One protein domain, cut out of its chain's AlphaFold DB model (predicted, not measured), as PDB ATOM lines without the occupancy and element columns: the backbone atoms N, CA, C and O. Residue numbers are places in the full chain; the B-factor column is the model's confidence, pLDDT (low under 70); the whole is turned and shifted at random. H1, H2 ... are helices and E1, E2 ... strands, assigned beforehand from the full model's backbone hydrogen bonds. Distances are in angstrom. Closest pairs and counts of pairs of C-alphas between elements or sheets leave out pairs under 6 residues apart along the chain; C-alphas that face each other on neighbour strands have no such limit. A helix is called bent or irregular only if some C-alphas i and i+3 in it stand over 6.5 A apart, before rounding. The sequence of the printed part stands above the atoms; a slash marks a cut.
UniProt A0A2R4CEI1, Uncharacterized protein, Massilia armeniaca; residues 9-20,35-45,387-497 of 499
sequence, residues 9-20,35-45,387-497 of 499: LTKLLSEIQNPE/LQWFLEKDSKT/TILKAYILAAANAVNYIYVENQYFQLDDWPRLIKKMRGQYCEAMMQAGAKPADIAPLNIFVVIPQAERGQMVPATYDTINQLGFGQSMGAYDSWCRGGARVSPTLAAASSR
ATOM      1  N   LEU A   9     -31.811  35.424   3.129       91.81
ATOM      2  CA  LEU A   9     -30.610  36.040   3.692       91.81
ATOM      3  C   LEU A   9     -29.696  35.077   4.474       91.81
ATOM      4  O   LEU A   9     -28.489  35.291   4.482       91.81
ATOM      5  N   THR A  10     -30.215  34.026   5.128       91.19
ATOM      6  CA  THR A  10     -29.348  33.033   5.806       91.19
ATOM      7  C   THR A  10     -28.593  32.185   4.784       91.19
ATOM      8  O   THR A  10     -27.425  31.862   4.985       91.19
ATOM      9  N   LYS A  11     -29.265  31.813   3.688       91.25
ATOM     10  CA  LYS A  11     -28.639  31.079   2.588       91.25
ATOM     11  C   LYS A  11     -27.592  31.958   1.907       91.25
ATOM     12  O   LYS A  11     -26.458  31.535   1.728       91.25
ATOM     13  N   LEU A  12     -27.936  33.213   1.623       93.50
ATOM     14  CA  LEU A  12     -26.987  34.175   1.080       93.50
ATOM     15  C   LEU A  12     -25.781  34.378   2.018       93.50
ATOM     16  O   LEU A  12     -24.645  34.424   1.552       93.50
ATOM     17  N   LEU A  13     -25.991  34.433   3.340       94.94
ATOM     18  CA  LEU A  13     -24.905  34.511   4.323       94.94
ATOM     19  C   LEU A  13     -23.941  33.317   4.225       94.94
ATOM     20  O   LEU A  13     -22.730  33.530   4.222       94.94
ATOM     21  N   SER A  14     -24.440  32.080   4.107       93.12
ATOM     22  CA  SER A  14     -23.566  30.900   4.005       93.12
ATOM     23  C   SER A  14     -22.768  30.868   2.695       93.12
ATOM     24  O   SER A  14     -21.631  30.395   2.668       93.12
ATOM     25  N   GLU A  15     -23.315  31.438   1.619       93.62
ATOM     26  CA  GLU A  15     -22.599  31.628   0.356       93.62
ATOM     27  C   GLU A  15     -21.463  32.656   0.491       93.62
ATOM     28  O   GLU A  15     -20.415  32.480  -0.132       93.62
ATOM     29  N   ILE A  16     -21.622  33.678   1.341       95.06
ATOM     30  CA  ILE A  16     -20.640  34.752   1.587       95.06
ATOM     31  C   ILE A  16     -19.534  34.330   2.562       95.06
ATOM     32  O   ILE A  16     -18.370  34.702   2.374       95.06
ATOM     33  N   GLN A  17     -19.888  33.591   3.613       93.56
ATOM     34  CA  GLN A  17     -18.974  33.287   4.712       93.56
ATOM     35  C   GLN A  17     -17.844  32.341   4.287       93.56
ATOM     36  O   GLN A  17     -18.063  31.345   3.595       93.56
ATOM     37  N   ASN A  18     -16.632  32.647   4.735       90.69
ATOM     38  CA  ASN A  18     -15.440  31.821   4.652       90.69
ATOM     39  C   ASN A  18     -15.106  31.307   6.061       90.69
ATOM     40  O   ASN A  18     -14.897  32.113   6.967       90.69
ATOM     41  N   PRO A  19     -15.054  29.982   6.278       85.94
ATOM     42  CA  PRO A  19     -14.659  29.441   7.570       85.94
ATOM     43  C   PRO A  19     -13.170  29.701   7.836       85.94
ATOM     44  O   PRO A  19     -12.313  29.334   7.031       85.94
ATOM     45  N   GLU A  20     -12.854  30.287   8.992       84.56
ATOM     46  CA  GLU A  20     -11.480  30.424   9.483       84.56
ATOM     47  C   GLU A  20     -11.100  29.200  10.330       84.56
ATOM     48  O   GLU A  20     -11.837  28.785  11.228       84.56
ATOM     49  N   LEU A  35     -13.106  37.736  13.001       89.12
ATOM     50  CA  LEU A  35     -14.287  37.620  12.156       89.12
ATOM     51  C   LEU A  35     -13.946  38.074  10.730       89.12
ATOM     52  O   LEU A  35     -13.105  38.958  10.524       89.12
ATOM     53  N   GLN A  36     -14.617  37.470   9.753       93.88
ATOM     54  CA  GLN A  36     -14.557  37.899   8.363       93.88
ATOM     55  C   GLN A  36     -15.320  39.219   8.211       93.88
ATOM     56  O   GLN A  36     -16.544  39.238   8.301       93.88
ATOM     57  N   TRP A  37     -14.619  40.318   7.936       92.94
ATOM     58  CA  TRP A  37     -15.241  41.639   7.756       92.94
ATOM     59  C   TRP A  37     -15.418  42.053   6.292       92.94
ATOM     60  O   TRP A  37     -16.211  42.945   6.002       92.94
ATOM     61  N   PHE A  38     -14.710  41.398   5.372       96.25
ATOM     62  CA  PHE A  38     -14.755  41.684   3.939       96.25
ATOM     63  C   PHE A  38     -15.409  40.541   3.161       96.25
ATOM     64  O   PHE A  38     -15.391  39.378   3.574       96.25
ATOM     65  N   LEU A  39     -15.960  40.852   1.990       97.25
ATOM     66  CA  LEU A  39     -16.498  39.857   1.064       97.25
ATOM     67  C   LEU A  39     -15.351  39.186   0.295       97.25
ATOM     68  O   LEU A  39     -15.123  39.465  -0.879       97.25
ATOM     69  N   GLU A  40     -14.597  38.320   0.970       94.81
ATOM     70  CA  GLU A  40     -13.392  37.669   0.433       94.81
ATOM     71  C   GLU A  40     -13.667  36.850  -0.837       94.81
ATOM     72  O   GLU A  40     -12.862  36.860  -1.771       94.81
ATOM     73  N   LYS A  41     -14.837  36.204  -0.920       95.25
ATOM     74  CA  LYS A  41     -15.286  35.456  -2.107       95.25
ATOM     75  C   LYS A  41     -15.628  36.352  -3.306       95.25
ATOM     76  O   LYS A  41     -15.603  35.881  -4.439       95.25
ATOM     77  N   ASP A  42     -15.899  37.638  -3.078       96.31
ATOM     78  CA  ASP A  42     -16.170  38.634  -4.122       96.31
ATOM     79  C   ASP A  42     -14.911  39.466  -4.480       96.31
ATOM     80  O   ASP A  42     -14.973  40.354  -5.333       96.31
ATOM     81  N   SER A  43     -13.739  39.159  -3.900       94.62
ATOM     82  CA  SER A  43     -12.483  39.919  -4.077       94.62
ATOM     83  C   SER A  43     -11.986  40.032  -5.524       94.62
ATOM     84  O   SER A  43     -11.284  40.981  -5.869       94.62
ATOM     85  N   LYS A  44     -12.379  39.108  -6.407       94.19
ATOM     86  CA  LYS A  44     -12.029  39.164  -7.835       94.19
ATOM     87  C   LYS A  44     -12.638  40.384  -8.537       94.19
ATOM     88  O   LYS A  44     -12.012  40.955  -9.429       94.19
ATOM     89  N   THR A  45     -13.866  40.754  -8.177       93.38
ATOM     90  CA  THR A  45     -14.583  41.900  -8.762       93.38
ATOM     91  C   THR A  45     -14.525  43.129  -7.859       93.38
ATOM     92  O   THR A  45     -14.444  44.242  -8.374       93.38
ATOM     93  N   THR A 387     -23.402  43.364  -3.777       98.00
ATOM     94  CA  THR A 387     -22.340  43.314  -2.762       98.00
ATOM     95  C   THR A 387     -22.615  44.210  -1.554       98.00
ATOM     96  O   THR A 387     -22.258  43.834  -0.441       98.00
ATOM     97  N   ILE A 388     -23.346  45.321  -1.711       97.75
ATOM     98  CA  ILE A 388     -23.827  46.104  -0.557       97.75
ATOM     99  C   ILE A 388     -24.718  45.247   0.359       97.75
ATOM    100  O   ILE A 388     -24.444  45.157   1.553       97.75
ATOM    101  N   LEU A 389     -25.742  44.572  -0.177       96.19
ATOM    102  CA  LEU A 389     -26.632  43.706   0.613       96.19
ATOM    103  C   LEU A 389     -25.841  42.592   1.315       96.19
ATOM    104  O   LEU A 389     -26.013  42.371   2.513       96.19
ATOM    105  N   LYS A 390     -24.935  41.934   0.581       97.38
ATOM    106  CA  LYS A 390     -24.060  40.886   1.121       97.38
ATOM    107  C   LYS A 390     -23.242  41.382   2.320       97.38
ATOM    108  O   LYS A 390     -23.174  40.701   3.341       97.38
ATOM    109  N   ALA A 391     -22.653  42.574   2.231       97.81
ATOM    110  CA  ALA A 391     -21.864  43.140   3.323       97.81
ATOM    111  C   ALA A 391     -22.719  43.539   4.534       97.81
ATOM    112  O   ALA A 391     -22.308  43.285   5.664       97.81
ATOM    113  N   TYR A 392     -23.924  44.083   4.325       96.94
ATOM    114  CA  TYR A 392     -24.872  44.355   5.418       96.94
ATOM    115  C   TYR A 392     -25.267  43.077   6.172       96.94
ATOM    116  O   TYR A 392     -25.394  43.096   7.397       96.94
ATOM    117  N   ILE A 393     -25.449  41.966   5.455       96.38
ATOM    118  CA  ILE A 393     -25.748  40.645   6.023       96.38
ATOM    119  C   ILE A 393     -24.559  40.116   6.833       96.38
ATOM    120  O   ILE A 393     -24.737  39.720   7.984       96.38
ATOM    121  N   LEU A 394     -23.350  40.157   6.262       97.00
ATOM    122  CA  LEU A 394     -22.125  39.708   6.929       97.00
ATOM    123  C   LEU A 394     -21.838  40.516   8.203       97.00
ATOM    124  O   LEU A 394     -21.609  39.940   9.265       97.00
ATOM    125  N   ALA A 395     -21.904  41.848   8.122       96.25
ATOM    126  CA  ALA A 395     -21.668  42.728   9.265       96.25
ATOM    127  C   ALA A 395     -22.700  42.507  10.383       96.25
ATOM    128  O   ALA A 395     -22.333  42.450  11.556       96.25
ATOM    129  N   ALA A 396     -23.977  42.329  10.029       95.25
ATOM    130  CA  ALA A 396     -25.037  42.052  10.992       95.25
ATOM    131  C   ALA A 396     -24.870  40.688  11.679       95.25
ATOM    132  O   ALA A 396     -25.106  40.579  12.881       95.25
ATOM    133  N   ALA A 397     -24.428  39.661  10.945       94.19
ATOM    134  CA  ALA A 397     -24.169  38.332  11.499       94.19
ATOM    135  C   ALA A 397     -22.978  38.307  12.474       94.19
ATOM    136  O   ALA A 397     -22.963  37.504  13.404       94.19
ATOM    137  N   ASN A 398     -22.013  39.209  12.290       93.62
ATOM    138  CA  ASN A 398     -20.818  39.330  13.127       93.62
ATOM    139  C   ASN A 398     -20.992  40.270  14.334       93.62
ATOM    140  O   ASN A 398     -20.061  40.436  15.125       93.62
ATOM    141  N   ALA A 399     -22.144  40.930  14.479       93.44
ATOM    142  CA  ALA A 399     -22.352  41.921  15.527       93.44
ATOM    143  C   ALA A 399     -22.468  41.271  16.917       93.44
ATOM    144  O   ALA A 399     -23.350  40.451  17.170       93.44
ATOM    145  N   VAL A 400     -21.600  41.684  17.848       89.94
ATOM    146  CA  VAL A 400     -21.554  41.127  19.215       89.94
ATOM    147  C   VAL A 400     -22.218  42.047  20.243       89.94
ATOM    148  O   VAL A 400     -22.992  41.573  21.072       89.94
ATOM    149  N   ASN A 401     -21.943  43.357  20.175       92.12
ATOM    150  CA  ASN A 401     -22.319  44.323  21.220       92.12
ATOM    151  C   ASN A 401     -23.456  45.255  20.798       92.12
ATOM    152  O   ASN A 401     -24.447  45.412  21.513       92.12
ATOM    153  N   TYR A 402     -23.310  45.908  19.644       96.56
ATOM    154  CA  TYR A 402     -24.339  46.795  19.127       96.56
ATOM    155  C   TYR A 402     -24.304  46.918  17.605       96.56
ATOM    156  O   TYR A 402     -23.278  46.671  16.973       96.56
ATOM    157  N   ILE A 403     -25.434  47.342  17.042       97.25
ATOM    158  CA  ILE A 403     -25.572  47.810  15.666       97.25
ATOM    159  C   ILE A 403     -26.151  49.226  15.718       97.25
ATOM    160  O   ILE A 403     -27.156  49.465  16.387       97.25
ATOM    161  N   TYR A 404     -25.512  50.161  15.019       97.50
ATOM    162  CA  TYR A 404     -25.983  51.536  14.863       97.50
ATOM    163  C   TYR A 404     -26.330  51.790  13.398       97.50
ATOM    164  O   TYR A 404     -25.497  51.554  12.523       97.50
ATOM    165  N   VAL A 405     -27.552  52.249  13.134       96.44
ATOM    166  CA  VAL A 405     -28.055  52.539  11.789       96.44
ATOM    167  C   VAL A 405     -28.584  53.967  11.757       96.44
ATOM    168  O   VAL A 405     -29.565  54.265  12.430       96.44
ATOM    169  N   GLU A 406     -27.989  54.822  10.929       95.56
ATOM    170  CA  GLU A 406     -28.656  56.022  10.410       95.56
ATOM    171  C   GLU A 406     -28.944  55.779   8.928       95.56
ATOM    172  O   GLU A 406     -28.020  55.517   8.156       95.56
ATOM    173  N   ASN A 407     -30.215  55.782   8.527       94.12
ATOM    174  CA  ASN A 407     -30.590  55.507   7.140       94.12
ATOM    175  C   ASN A 407     -31.892  56.228   6.768       94.12
ATOM    176  O   ASN A 407     -32.768  56.419   7.608       94.12
ATOM    177  N   GLN A 408     -32.040  56.605   5.498       88.69
ATOM    178  CA  GLN A 408     -33.274  57.207   4.984       88.69
ATOM    179  C   GLN A 408     -34.445  56.215   5.033       88.69
ATOM    180  O   GLN A 408     -35.585  56.611   5.277       88.69
ATOM    181  N   TYR A 409     -34.158  54.927   4.822       89.25
ATOM    182  CA  TYR A 409     -35.150  53.858   4.808       89.25
ATOM    183  C   TYR A 409     -34.738  52.710   5.728       89.25
ATOM    184  O   TYR A 409     -33.577  52.307   5.770       89.25
ATOM    185  N   PHE A 410     -35.720  52.138   6.424       92.12
ATOM    186  CA  PHE A 410     -35.555  50.947   7.257       92.12
ATOM    187  C   PHE A 410     -36.733  49.997   7.032       92.12
ATOM    188  O   PHE A 410     -37.665  49.945   7.825       92.12
ATOM    189  N   GLN A 411     -36.723  49.338   5.869       88.69
ATOM    190  CA  GLN A 411     -37.908  48.705   5.268       88.69
ATOM    191  C   GLN A 411     -37.737  47.212   4.931       88.69
ATOM    192  O   GLN A 411     -38.661  46.602   4.401       88.69
ATOM    193  N   LEU A 412     -36.571  46.618   5.214       90.12
ATOM    194  CA  LEU A 412     -36.308  45.200   4.964       90.12
ATOM    195  C   LEU A 412     -36.477  44.388   6.253       90.12
ATOM    196  O   LEU A 412     -35.531  44.234   7.025       90.12
ATOM    197  N   ASP A 413     -37.670  43.840   6.475       90.19
ATOM    198  CA  ASP A 413     -38.013  43.065   7.674       90.19
ATOM    199  C   ASP A 413     -37.284  41.705   7.771       90.19
ATOM    200  O   ASP A 413     -37.090  41.178   8.871       90.19
ATOM    201  N   ASP A 414     -36.767  41.178   6.660       90.25
ATOM    202  CA  ASP A 414     -35.887  40.004   6.659       90.25
ATOM    203  C   ASP A 414     -34.545  40.245   7.363       90.25
ATOM    204  O   ASP A 414     -33.970  39.310   7.931       90.25
ATOM    205  N   TRP A 415     -34.050  41.485   7.392       93.12
ATOM    206  CA  TRP A 415     -32.776  41.805   8.038       93.12
ATOM    207  C   TRP A 415     -32.856  41.684   9.574       93.12
ATOM    208  O   TRP A 415     -32.051  40.948  10.153       93.12
ATOM    209  N   PRO A 416     -33.867  42.249  10.268       94.06
ATOM    210  CA  PRO A 416     -34.133  41.929  11.670       94.06
ATOM    211  C   PRO A 416     -34.350  40.435  11.961       94.06
ATOM    212  O   PRO A 416     -33.929  39.958  13.018       94.06
ATOM    213  N   ARG A 417     -34.992  39.675  11.055       93.81
ATOM    214  CA  ARG A 417     -35.156  38.213  11.213       93.81
ATOM    215  C   ARG A 417     -33.810  37.496  11.200       93.81
ATOM    216  O   ARG A 417     -33.566  36.663  12.072       93.81
ATOM    217  N   LEU A 418     -32.934  37.851  10.258       94.38
ATOM    218  CA  LEU A 418     -31.563  37.348  10.201       94.38
ATOM    219  C   LEU A 418     -30.822  37.644  11.511       94.38
ATOM    220  O   LEU A 418     -30.278  36.720  12.108       94.38
ATOM    221  N   ILE A 419     -30.845  38.892  11.991       95.62
ATOM    222  CA  ILE A 419     -30.153  39.280  13.233       95.62
ATOM    223  C   ILE A 419     -30.637  38.446  14.417       95.62
ATOM    224  O   ILE A 419     -29.822  37.892  15.152       95.62
ATOM    225  N   LYS A 420     -31.958  38.307  14.590       95.00
ATOM    226  CA  LYS A 420     -32.535  37.491  15.670       95.00
ATOM    227  C   LYS A 420     -32.081  36.036  15.584       95.00
ATOM    228  O   LYS A 420     -31.736  35.453  16.609       95.00
ATOM    229  N   LYS A 421     -32.037  35.469  14.376       94.75
ATOM    230  CA  LYS A 421     -31.567  34.100  14.143       94.75
ATOM    231  C   LYS A 421     -30.088  33.936  14.495       94.75
ATOM    232  O   LYS A 421     -29.758  33.039  15.264       94.75
ATOM    233  N   MET A 422     -29.216  34.811  13.987       94.50
ATOM    234  CA  MET A 422     -27.771  34.763  14.266       94.50
ATOM    235  C   MET A 422     -27.491  34.958  15.755       94.50
ATOM    236  O   MET A 422     -26.696  34.235  16.353       94.50
ATOM    237  N   ARG A 423     -28.210  35.888  16.391       94.94
ATOM    238  CA  ARG A 423     -28.084  36.128  17.825       94.94
ATOM    239  C   ARG A 423     -28.564  34.941  18.661       94.94
ATOM    240  O   ARG A 423     -27.924  34.625  19.659       94.94
ATOM    241  N   GLY A 424     -29.649  34.281  18.254       94.75
ATOM    242  CA  GLY A 424     -30.125  33.043  18.876       94.75
ATOM    243  C   GLY A 424     -29.063  31.945  18.829       94.75
ATOM    244  O   GLY A 424     -28.684  31.426  19.875       94.75
ATOM    245  N   GLN A 425     -28.499  31.692  17.644       94.12
ATOM    246  CA  GLN A 425     -27.421  30.713  17.453       94.12
ATOM    247  C   GLN A 425     -26.184  31.027  18.305       94.12
ATOM    248  O   GLN A 425     -25.623  30.132  18.932       94.12
ATOM    249  N   TYR A 426     -25.778  32.299  18.377       93.56
ATOM    250  CA  TYR A 426     -24.678  32.730  19.242       93.56
ATOM    251  C   TYR A 426     -24.968  32.449  20.724       93.56
ATOM    252  O   TYR A 426     -24.132  31.874  21.418       93.56
ATOM    253  N   CYS A 427     -26.157  32.821  21.215       95.19
ATOM    254  CA  CYS A 427     -26.552  32.560  22.599       95.19
ATOM    255  C   CYS A 427     -26.571  31.056  22.909       95.19
ATOM    256  O   CYS A 427     -26.046  30.642  23.940       95.19
ATOM    257  N   GLU A 428     -27.149  30.241  22.023       96.50
ATOM    258  CA  GLU A 428     -27.194  28.781  22.159       96.50
ATOM    259  C   GLU A 428     -25.789  28.173  22.229       96.50
ATOM    260  O   GLU A 428     -25.502  27.410  23.151       96.50
ATOM    261  N   ALA A 429     -24.892  28.563  21.319       93.94
ATOM    262  CA  ALA A 429     -23.511  28.087  21.302       93.94
ATOM    263  C   ALA A 429     -22.739  28.487  22.572       93.94
ATOM    264  O   ALA A 429     -22.018  27.670  23.144       93.94
ATOM    265  N   MET A 430     -22.921  29.720  23.059       94.38
ATOM    266  CA  MET A 430     -22.305  30.185  24.307       94.38
ATOM    267  C   MET A 430     -22.793  29.377  25.515       94.38
ATOM    268  O   MET A 430     -21.983  28.957  26.340       94.38
ATOM    269  N   MET A 431     -24.099  29.112  25.605       96.25
ATOM    270  CA  MET A 431     -24.660  28.288  26.681       96.25
ATOM    271  C   MET A 431     -24.156  26.840  26.617       96.25
ATOM    272  O   MET A 431     -23.805  26.272  27.649       96.25
ATOM    273  N   GLN A 432     -24.043  26.256  25.419       96.81
ATOM    274  CA  GLN A 432     -23.450  24.923  25.224       96.81
ATOM    275  C   GLN A 432     -21.971  24.871  25.635       96.81
ATOM    276  O   GLN A 432     -21.511  23.850  26.142       96.81
ATOM    277  N   ALA A 433     -21.239  25.974  25.473       93.25
ATOM    278  CA  ALA A 433     -19.862  26.121  25.940       93.25
ATOM    279  C   ALA A 433     -19.742  26.389  27.458       93.25
ATOM    280  O   ALA A 433     -18.631  26.554  27.963       93.25
ATOM    281  N   GLY A 434     -20.859  26.425  28.195       96.50
ATOM    282  CA  GLY A 434     -20.896  26.590  29.651       96.50
ATOM    283  C   GLY A 434     -21.094  28.027  30.143       96.50
ATOM    284  O   GLY A 434     -21.029  28.257  31.351       96.50
ATOM    285  N   ALA A 435     -21.347  28.992  29.251       95.75
ATOM    286  CA  ALA A 435     -21.683  30.356  29.653       95.75
ATOM    287  C   ALA A 435     -23.082  30.412  30.288       95.75
ATOM    288  O   ALA A 435     -24.034  29.795  29.804       95.75
ATOM    289  N   LYS A 436     -23.236  31.197  31.354       95.94
ATOM    290  CA  LYS A 436     -24.544  31.515  31.935       95.94
ATOM    291  C   LYS A 436     -25.183  32.661  31.147       95.94
ATOM    292  O   LYS A 436     -24.457  33.474  30.582       95.94
ATOM    293  N   PRO A 437     -26.517  32.831  31.166       92.44
ATOM    294  CA  PRO A 437     -27.169  33.961  30.499       92.44
ATOM    295  C   PRO A 437     -26.597  35.335  30.883       92.44
ATOM    296  O   PRO A 437     -26.483  36.208  30.031       92.44
ATOM    297  N   ALA A 438     -26.186  35.507  32.144       94.31
ATOM    298  CA  ALA A 438     -25.555  36.734  32.635       94.31
ATOM    299  C   ALA A 438     -24.161  37.006  32.028       94.31
ATOM    300  O   ALA A 438     -23.721  38.151  32.019       94.31
ATOM    301  N   ASP A 439     -23.493  35.978  31.496       93.19
ATOM    302  CA  ASP A 439     -22.178  36.086  30.854       93.19
ATOM    303  C   ASP A 439     -22.296  36.512  29.374       93.19
ATOM    304  O   ASP A 439     -21.296  36.829  28.726       93.19
ATOM    305  N   ILE A 440     -23.511  36.517  28.810       93.38
ATOM    306  CA  ILE A 440     -23.756  36.787  27.391       93.38
ATOM    307  C   ILE A 440     -24.209  38.243  27.215       93.38
ATOM    308  O   ILE A 440     -25.386  38.571  27.367       93.38
ATOM    309  N   ALA A 441     -23.279  39.120  26.828       91.25
ATOM    310  CA  ALA A 441     -23.551  40.545  26.609       91.25
ATOM    311  C   ALA A 441     -24.696  40.767  25.602       91.25
ATOM    312  O   ALA A 441     -24.633  40.188  24.513       91.25
ATOM    313  N   PRO A 442     -25.729  41.578  25.911       92.88
ATOM    314  CA  PRO A 442     -26.856  41.810  25.009       92.88
ATOM    315  C   PRO A 442     -26.417  42.519  23.723       92.88
ATOM    316  O   PRO A 442     -25.553  43.393  23.755       92.88
ATOM    317  N   LEU A 443     -27.053  42.172  22.599       95.75
ATOM    318  CA  LEU A 443     -26.890  42.898  21.339       95.75
ATOM    319  C   LEU A 443     -27.884  44.065  21.293       95.75
ATOM    320  O   LEU A 443     -29.093  43.843  21.220       95.75
ATOM    321  N   ASN A 444     -27.378  45.295  21.315       95.94
ATOM    322  CA  ASN A 444     -28.195  46.511  21.259       95.94
ATOM    323  C   ASN A 444     -28.350  47.002  19.814       95.94
ATOM    324  O   ASN A 444     -27.393  46.972  19.047       95.94
ATOM    325  N   ILE A 445     -29.527  47.487  19.424       95.62
ATOM    326  CA  ILE A 445     -29.748  48.023  18.074       95.62
ATOM    327  C   ILE A 445     -30.317  49.431  18.194       95.62
ATOM    328  O   ILE A 445     -31.369  49.631  18.794       95.62
ATOM    329  N   PHE A 446     -29.615  50.390  17.601       96.06
ATOM    330  CA  PHE A 446     -29.999  51.793  17.549       96.06
ATOM    331  C   PHE A 446     -30.322  52.150  16.101       96.06
ATOM    332  O   PHE A 446     -29.481  51.970  15.219       96.06
ATOM    333  N   VAL A 447     -31.537  52.640  15.854       94.06
ATOM    334  CA  VAL A 447     -32.009  53.006  14.514       94.06
ATOM    335  C   VAL A 447     -32.473  54.456  14.528       94.06
ATOM    336  O   VAL A 447     -33.393  54.810  15.264       94.06
ATOM    337  N   VAL A 448     -31.842  55.280  13.699       93.94
ATOM    338  CA  VAL A 448     -32.210  56.671  13.440       93.94
ATOM    339  C   VAL A 448     -32.687  56.760  11.996       93.94
ATOM    340  O   VAL A 448     -31.925  56.544  11.055       93.94
ATOM    341  N   ILE A 449     -33.973  57.049  11.827       90.75
ATOM    342  CA  ILE A 449     -34.627  57.201  10.525       90.75
ATOM    343  C   ILE A 449     -35.433  58.500  10.524       90.75
ATOM    344  O   ILE A 449     -35.906  58.925  11.587       90.75
ATOM    345  N   PRO A 450     -35.617  59.153   9.367       87.00
ATOM    346  CA  PRO A 450     -36.500  60.302   9.291       87.00
ATOM    347  C   PRO A 450     -37.946  59.885   9.583       87.00
ATOM    348  O   PRO A 450     -38.356  58.743   9.356       87.00
ATOM    349  N   GLN A 451     -38.759  60.845  10.025       82.69
ATOM    350  CA  GLN A 451     -40.205  60.684   9.953       82.69
ATOM    351  C   GLN A 451     -40.596  60.404   8.495       82.69
ATOM    352  O   GLN A 451     -40.115  61.080   7.586       82.69
ATOM    353  N   ALA A 452     -41.469  59.417   8.279       78.06
ATOM    354  CA  ALA A 452     -41.906  59.037   6.942       78.06
ATOM    355  C   ALA A 452     -42.439  60.255   6.171       78.06
ATOM    356  O   ALA A 452     -43.413  60.884   6.586       78.06
ATOM    357  N   GLU A 453     -41.800  60.567   5.043       72.69
ATOM    358  CA  GLU A 453     -42.142  61.739   4.229       72.69
ATOM    359  C   GLU A 453     -43.474  61.563   3.499       72.69
ATOM    360  O   GLU A 453     -44.160  62.534   3.186       72.69
ATOM    361  N   ARG A 454     -43.847  60.309   3.223       72.00
ATOM    362  CA  ARG A 454     -45.094  59.947   2.556       72.00
ATOM    363  C   ARG A 454     -45.742  58.763   3.262       72.00
ATOM    364  O   ARG A 454     -45.051  57.866   3.748       72.00
ATOM    365  N   GLY A 455     -47.074  58.719   3.266       72.75
ATOM    366  CA  GLY A 455     -47.828  57.645   3.923       72.75
ATOM    367  C   GLY A 455     -47.494  56.244   3.391       72.75
ATOM    368  O   GLY A 455     -47.533  55.284   4.153       72.75
ATOM    369  N   GLN A 456     -47.089  56.125   2.121       76.62
ATOM    370  CA  GLN A 456     -46.703  54.850   1.501       76.62
ATOM    371  C   GLN A 456     -45.410  54.260   2.087       76.62
ATOM    372  O   GLN A 456     -45.194  53.060   1.986       76.62
ATOM    373  N   MET A 457     -44.555  55.075   2.715       77.75
ATOM    374  CA  MET A 457     -43.323  54.589   3.352       77.75
ATOM    375  C   MET A 457     -43.573  53.943   4.717       77.75
ATOM    376  O   MET A 457     -42.697  53.252   5.239       77.75
ATOM    377  N   VAL A 458     -44.731  54.202   5.329       85.06
ATOM    378  CA  VAL A 458     -45.006  53.808   6.710       85.06
ATOM    379  C   VAL A 458     -45.149  52.289   6.866       85.06
ATOM    380  O   VAL A 458     -44.471  51.772   7.747       85.06
ATOM    381  N   PRO A 459     -45.932  51.547   6.049       86.50
ATOM    382  CA  PRO A 459     -46.170  50.121   6.298       86.50
ATOM    383  C   PRO A 459     -44.890  49.278   6.345       86.50
ATOM    384  O   PRO A 459     -44.651  48.591   7.330       86.50
ATOM    385  N   ALA A 460     -44.009  49.396   5.348       84.88
ATOM    386  CA  ALA A 460     -42.761  48.625   5.323       84.88
ATOM    387  C   ALA A 460     -41.791  49.021   6.455       84.88
ATOM    388  O   ALA A 460     -41.095  48.176   7.027       84.88
ATOM    389  N   THR A 461     -41.771  50.309   6.820       89.50
ATOM    390  CA  THR A 461     -40.988  50.802   7.965       89.50
ATOM    391  C   THR A 461     -41.525  50.225   9.276       89.50
ATOM    392  O   THR A 461     -40.761  49.734  10.109       89.50
ATOM    393  N   TYR A 462     -42.851  50.230   9.430       90.69
ATOM    394  CA  TYR A 462     -43.543  49.645  10.566       90.69
ATOM    395  C   TYR A 462     -43.269  48.151  10.683       90.69
ATOM    396  O   TYR A 462     -42.876  47.707  11.755       90.69
ATOM    397  N   ASP A 463     -43.402  47.388   9.597       89.19
ATOM    398  CA  ASP A 463     -43.137  45.947   9.590       89.19
ATOM    399  C   ASP A 463     -41.726  45.637  10.097       89.19
ATOM    400  O   ASP A 463     -41.540  44.758  10.938       89.19
ATOM    401  N   THR A 464     -40.733  46.407   9.648       91.62
ATOM    402  CA  THR A 464     -39.328  46.221  10.033       91.62
ATOM    403  C   THR A 464     -39.091  46.557  11.511       91.62
ATOM    404  O   THR A 464     -38.447  45.792  12.232       91.62
ATOM    405  N   ILE A 465     -39.650  47.666  12.009       92.38
ATOM    406  CA  ILE A 465     -39.547  48.065  13.426       92.38
ATOM    407  C   ILE A 465     -40.334  47.103  14.332       92.38
ATOM    408  O   ILE A 465     -39.869  46.707  15.405       92.38
ATOM    409  N   ASN A 466     -41.514  46.672  13.897       93.00
ATOM    410  CA  ASN A 466     -42.338  45.705  14.606       93.00
ATOM    411  C   ASN A 466     -41.676  44.320  14.633       93.00
ATOM    412  O   ASN A 466     -41.732  43.642  15.656       93.00
ATOM    413  N   GLN A 467     -40.944  43.938  13.581       93.12
ATOM    414  CA  GLN A 467     -40.127  42.724  13.569       93.12
ATOM    415  C   GLN A 467     -39.023  42.756  14.639       93.12
ATOM    416  O   GLN A 467     -38.624  41.691  15.114       93.12
ATOM    417  N   LEU A 468     -38.568  43.934  15.087       92.38
ATOM    418  CA  LEU A 468     -37.676  44.097  16.247       92.38
ATOM    419  C   LEU A 468     -38.413  44.089  17.597       92.38
ATOM    420  O   LEU A 468     -37.765  43.945  18.629       92.38
ATOM    421  N   GLY A 469     -39.746  44.150  17.607       92.50
ATOM    422  CA  GLY A 469     -40.575  44.240  18.814       92.50
ATOM    423  C   GLY A 469     -40.885  45.675  19.249       92.50
ATOM    424  O   GLY A 469     -41.445  45.873  20.321       92.50
ATOM    425  N   PHE A 470     -40.552  46.674  18.426       91.88
ATOM    426  CA  PHE A 470     -40.666  48.096  18.768       91.88
ATOM    427  C   PHE A 470     -41.790  48.820  18.012       91.88
ATOM    428  O   PHE A 470     -41.801  50.048  17.976       91.88
ATOM    429  N   GLY A 471     -42.760  48.109  17.422       89.94
ATOM    430  CA  GLY A 471     -43.830  48.715  16.607       89.94
ATOM    431  C   GLY A 471     -44.587  49.849  17.318       89.94
ATOM    432  O   GLY A 471     -44.819  50.899  16.726       89.94
ATOM    433  N   GLN A 472     -44.852  49.693  18.622       90.50
ATOM    434  CA  GLN A 472     -45.512  50.703  19.465       90.50
ATOM    435  C   GLN A 472     -44.770  52.049  19.515       90.50
ATOM    436  O   GLN A 472     -45.399  53.090  19.700       90.50
ATOM    437  N   SER A 473     -43.447  52.060  19.305       87.62
ATOM    438  CA  SER A 473     -42.650  53.297  19.279       87.62
ATOM    439  C   SER A 473     -43.017  54.228  18.118       87.62
ATOM    440  O   SER A 473     -42.741  55.423  18.183       87.62
ATOM    441  N   MET A 474     -43.701  53.718  17.084       87.25
ATOM    442  CA  MET A 474     -44.192  54.526  15.964       87.25
ATOM    443  C   MET A 474     -45.522  55.250  16.257       87.25
ATOM    444  O   MET A 474     -46.080  55.902  15.369       87.25
ATOM    445  N   GLY A 475     -46.044  55.164  17.487       86.88
ATOM    446  CA  GLY A 475     -47.194  55.941  17.953       86.88
ATOM    447  C   GLY A 475     -48.463  55.678  17.141       86.88
ATOM    448  O   GLY A 475     -48.868  54.534  16.958       86.88
ATOM    449  N   ALA A 476     -49.093  56.734  16.616       84.88
ATOM    450  CA  ALA A 476     -50.337  56.625  15.844       84.88
ATOM    451  C   ALA A 476     -50.226  55.708  14.607       84.88
ATOM    452  O   ALA A 476     -51.234  55.162  14.152       84.88
ATOM    453  N   TYR A 477     -49.015  55.513  14.069       85.31
ATOM    454  CA  TYR A 477     -48.793  54.579  12.968       85.31
ATOM    455  C   TYR A 477     -48.941  53.112  13.389       85.31
ATOM    456  O   TYR A 477     -49.379  52.316  12.565       85.31
ATOM    457  N   ASP A 478     -48.678  52.757  14.653       87.00
ATOM    458  CA  ASP A 478     -48.897  51.397  15.168       87.00
ATOM    459  C   ASP A 478     -50.377  51.013  15.092       87.00
ATOM    460  O   ASP A 478     -50.735  49.986  14.518       87.00
ATOM    461  N   SER A 479     -51.261  51.884  15.588       84.50
ATOM    462  CA  SER A 479     -52.708  51.658  15.518       84.50
ATOM    463  C   SER A 479     -53.216  51.614  14.078       84.50
ATOM    464  O   SER A 479     -54.083  50.802  13.764       84.50
ATOM    465  N   TRP A 480     -52.676  52.454  13.190       82.94
ATOM    466  CA  TRP A 480     -53.042  52.453  11.773       82.94
ATOM    467  C   TRP A 480     -52.634  51.153  11.070       82.94
ATOM    468  O   TRP A 480     -53.485  50.502  10.466       82.94
ATOM    469  N   CYS A 481     -51.376  50.727  11.206       84.88
ATOM    470  CA  CYS A 481     -50.877  49.499  10.585       84.88
ATOM    471  C   CYS A 481     -51.534  48.231  11.154       84.88
ATOM    472  O   CYS A 481     -51.719  47.264  10.420       84.88
ATOM    473  N   ARG A 482     -51.968  48.237  12.423       83.81
ATOM    474  CA  ARG A 482     -52.751  47.141  13.030       83.81
ATOM    475  C   ARG A 482     -54.238  47.135  12.639       83.81
ATOM    476  O   ARG A 482     -54.993  46.321  13.162       83.81
ATOM    477  N   GLY A 483     -54.677  48.034  11.752       75.31
ATOM    478  CA  GLY A 483     -56.064  48.107  11.273       75.31
ATOM    479  C   GLY A 483     -57.033  48.859  12.194       75.31
ATOM    480  O   GLY A 483     -58.241  48.816  11.979       75.31
ATOM    481  N   GLY A 484     -56.530  49.568  13.209       57.34
ATOM    482  CA  GLY A 484     -57.334  50.342  14.161       57.34
ATOM    483  C   GLY A 484     -57.753  51.739  13.678       57.34
ATOM    484  O   GLY A 484     -58.657  52.331  14.263       57.34
ATOM    485  N   ALA A 485     -57.144  52.280  12.614       58.16
ATOM    486  CA  ALA A 485     -57.471  53.603  12.069       58.16
ATOM    487  C   ALA A 485     -57.812  53.545  10.569       58.16
ATOM    488  O   ALA A 485     -57.113  52.899   9.794       58.16
ATOM    489  N   ARG A 486     -58.865  54.263  10.139       55.03
ATOM    490  CA  ARG A 486     -59.339  54.279   8.734       55.03
ATOM    491  C   ARG A 486     -58.485  55.135   7.784       55.03
ATOM    492  O   ARG A 486     -58.611  54.990   6.575       55.03
ATOM    493  N   VAL A 487     -57.647  56.038   8.306       57.62
ATOM    494  CA  VAL A 487     -56.855  57.007   7.521       57.62
ATOM    495  C   VAL A 487     -55.435  57.097   8.085       57.62
ATOM    496  O   VAL A 487     -55.259  57.095   9.301       57.62
ATOM    497  N   SER A 488     -54.432  57.193   7.205       61.31
ATOM    498  CA  SER A 488     -53.027  57.362   7.604       61.31
ATOM    499  C   SER A 488     -52.825  58.652   8.421       61.31
ATOM    500  O   SER A 488     -53.283  59.715   7.984       61.31
ATOM    501  N   PRO A 489     -52.084  58.616   9.546       60.88
ATOM    502  CA  PRO A 489     -51.741  59.808  10.325       60.88
ATOM    503  C   PRO A 489     -51.029  60.904   9.513       60.88
ATOM    504  O   PRO A 489     -51.230  62.089   9.775       60.88
ATOM    505  N   THR A 490     -50.250  60.536   8.489       61.28
ATOM    506  CA  THR A 490     -49.576  61.492   7.591       61.28
ATOM    507  C   THR A 490     -50.587  62.266   6.738       61.28
ATOM    508  O   THR A 490     -50.445  63.470   6.546       61.28
ATOM    509  N   LEU A 491     -51.649  61.594   6.276       53.03
ATOM    510  CA  LEU A 491     -52.739  62.211   5.509       53.03
ATOM    511  C   LEU A 491     -53.691  63.013   6.408       53.03
ATOM    512  O   LEU A 491     -54.164  64.071   6.003       53.03
ATOM    513  N   ALA A 492     -53.932  62.556   7.640       51.44
ATOM    514  CA  ALA A 492     -54.748  63.271   8.623       51.44
ATOM    515  C   ALA A 492     -54.102  64.595   9.079       51.44
ATOM    516  O   ALA A 492     -54.789  65.599   9.279       51.44
ATOM    517  N   ALA A 493     -52.772  64.631   9.202       50.94
ATOM    518  CA  ALA A 493     -52.028  65.860   9.479       50.94
ATOM    519  C   ALA A 493     -52.077  66.864   8.310       50.94
ATOM    520  O   ALA A 493     -52.029  68.070   8.551       50.94
ATOM    521  N   ALA A 494     -52.202  66.383   7.068       44.84
ATOM    522  CA  ALA A 494     -52.361  67.224   5.882       44.84
ATOM    523  C   ALA A 494     -53.806  67.737   5.705       44.84
ATOM    524  O   ALA A 494     -54.001  68.884   5.315       44.84
ATOM    525  N   SER A 495     -54.821  66.927   6.036       34.94
ATOM    526  CA  SER A 495     -56.241  67.280   5.873       34.94
ATOM    527  C   SER A 495     -56.818  68.144   7.001       34.94
ATOM    528  O   SER A 495     -57.786  68.868   6.788       34.94
ATOM    529  N   SER A 496     -56.226  68.111   8.197       34.41
ATOM    530  CA  SER A 496     -56.644  68.952   9.333       34.41
ATOM    531  C   SER A 496     -56.125  70.395   9.269       34.41
ATOM    532  O   SER A 496     -56.480  71.201  10.123       34.41
ATOM    533  N   ARG A 497     -55.295  70.732   8.272       40.31
ATOM    534  CA  ARG A 497     -54.627  72.042   8.148       40.31
ATOM    535  C   ARG A 497     -55.071  72.860   6.930       40.31
ATOM    536  O   ARG A 497     -54.499  73.910   6.668       40.31
TER     537      ARG A 497
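What this domain is: This is residues 9 to 20, 35 to 45 and 387 to 497 of the 499 residues of an uncharacterized protein of Massilia armeniaca (UniProt A0A2R4CEI1). A short two-stranded sheet, E1 beside E2, runs beside the place where two helices, H3 and H4, meet end to end nearly in line and make a long row. H1 and H2 pack on the first half of H3, while at the other end of a loose, flat whole the short helices H5 and H6 pack on H4, and beyond them the last residues, 492 to 497, of which 492 to 495 belong to H7, stick out. The printed part has 134 residues with seven named helices and two strands, in the order H1 H2 E1 H3 E2 H4 H5 H6 H7; the sheet is parallel, and the class is mostly helix. The radius of gyration of the C-alphas is 18.3 A, and the spans are 60 by 43 by 22 A.

Where its parts are: Find C-alpha 402 at (-24.339, 46.795, 19.127), where E1, residues 402 to 406, begins; E2 is residues 444 to 448, and each strand is 13.4 A long. H3, residues 414 to 432, starts at C-alpha 414 at (-35.887, 40.004, 6.659) and runs 27.0 A. H4, residues 455 to 467, is 19.4 A long and only just irregular, with C-alphas 456 and 459 6.8 A apart. Look next for H2, residues 387 to 397, 15.2 A, and H1, residues 9 to 16, 10.3 A. H5 is residues 471 to 474, H6 476 to 481, and H7 489 to 495, ending at C-alpha 495 at (-56.241, 67.280, 5.873).

How they stand to each other: E1 and E2 are parallel, 5 degrees apart, with N 403 and O 444 at 2.8 A. E1, H3 and E2 form a strand-helix-strand unit, two parallel neighbour strands with a helix between, and its crossover is right-handed. H3 and H4 touch only at their ends, at Pro 416 and Gln 467, whose C-alphas are the closest, 6.3 A apart; their lines tilt by a shallow 9 degrees, the same way. H2 touches residues 415 to 423 of H3, with the C-alphas of Ala 397 and Met 422 closest at 5.8 A. H1 touches H2, about perpendicular at 76 degrees, with the C-alphas of Leu 13 and Ile 393 closest at 6.4 A. H4 is the hub; it touches H6 with residues 458 to 462, the C-alphas of Pro 459 and Cys 481 closest at 6.4 A, and H5 at Ile 465 and Gly 471, closest C-alphas, 5.4 A. H7 only just touches H4, with 3 pairs of C-alphas within 8 A, closest Gly 455 and Thr 490 at 5.6 A. Every O i to N i+4 pair is within hydrogen-bond range in H1, H2, H3, H6 and H7, and 7 of 9 are in H4; H5 is too short for one.

The domain as a whole: The C-alphas farthest apart are those of Gly 434 and Arg 497, 60.5 A. Residues 21 to 34 and 46 to 386 are not printed, with C-alpha gaps of 8.2 A and 9.9 A. H3 to E2 is the long link, 11 residues. Residues 492 to 497, of which 492 to 495 belong to H7, stand free, and confidence is under 70 at residues 484 to 497.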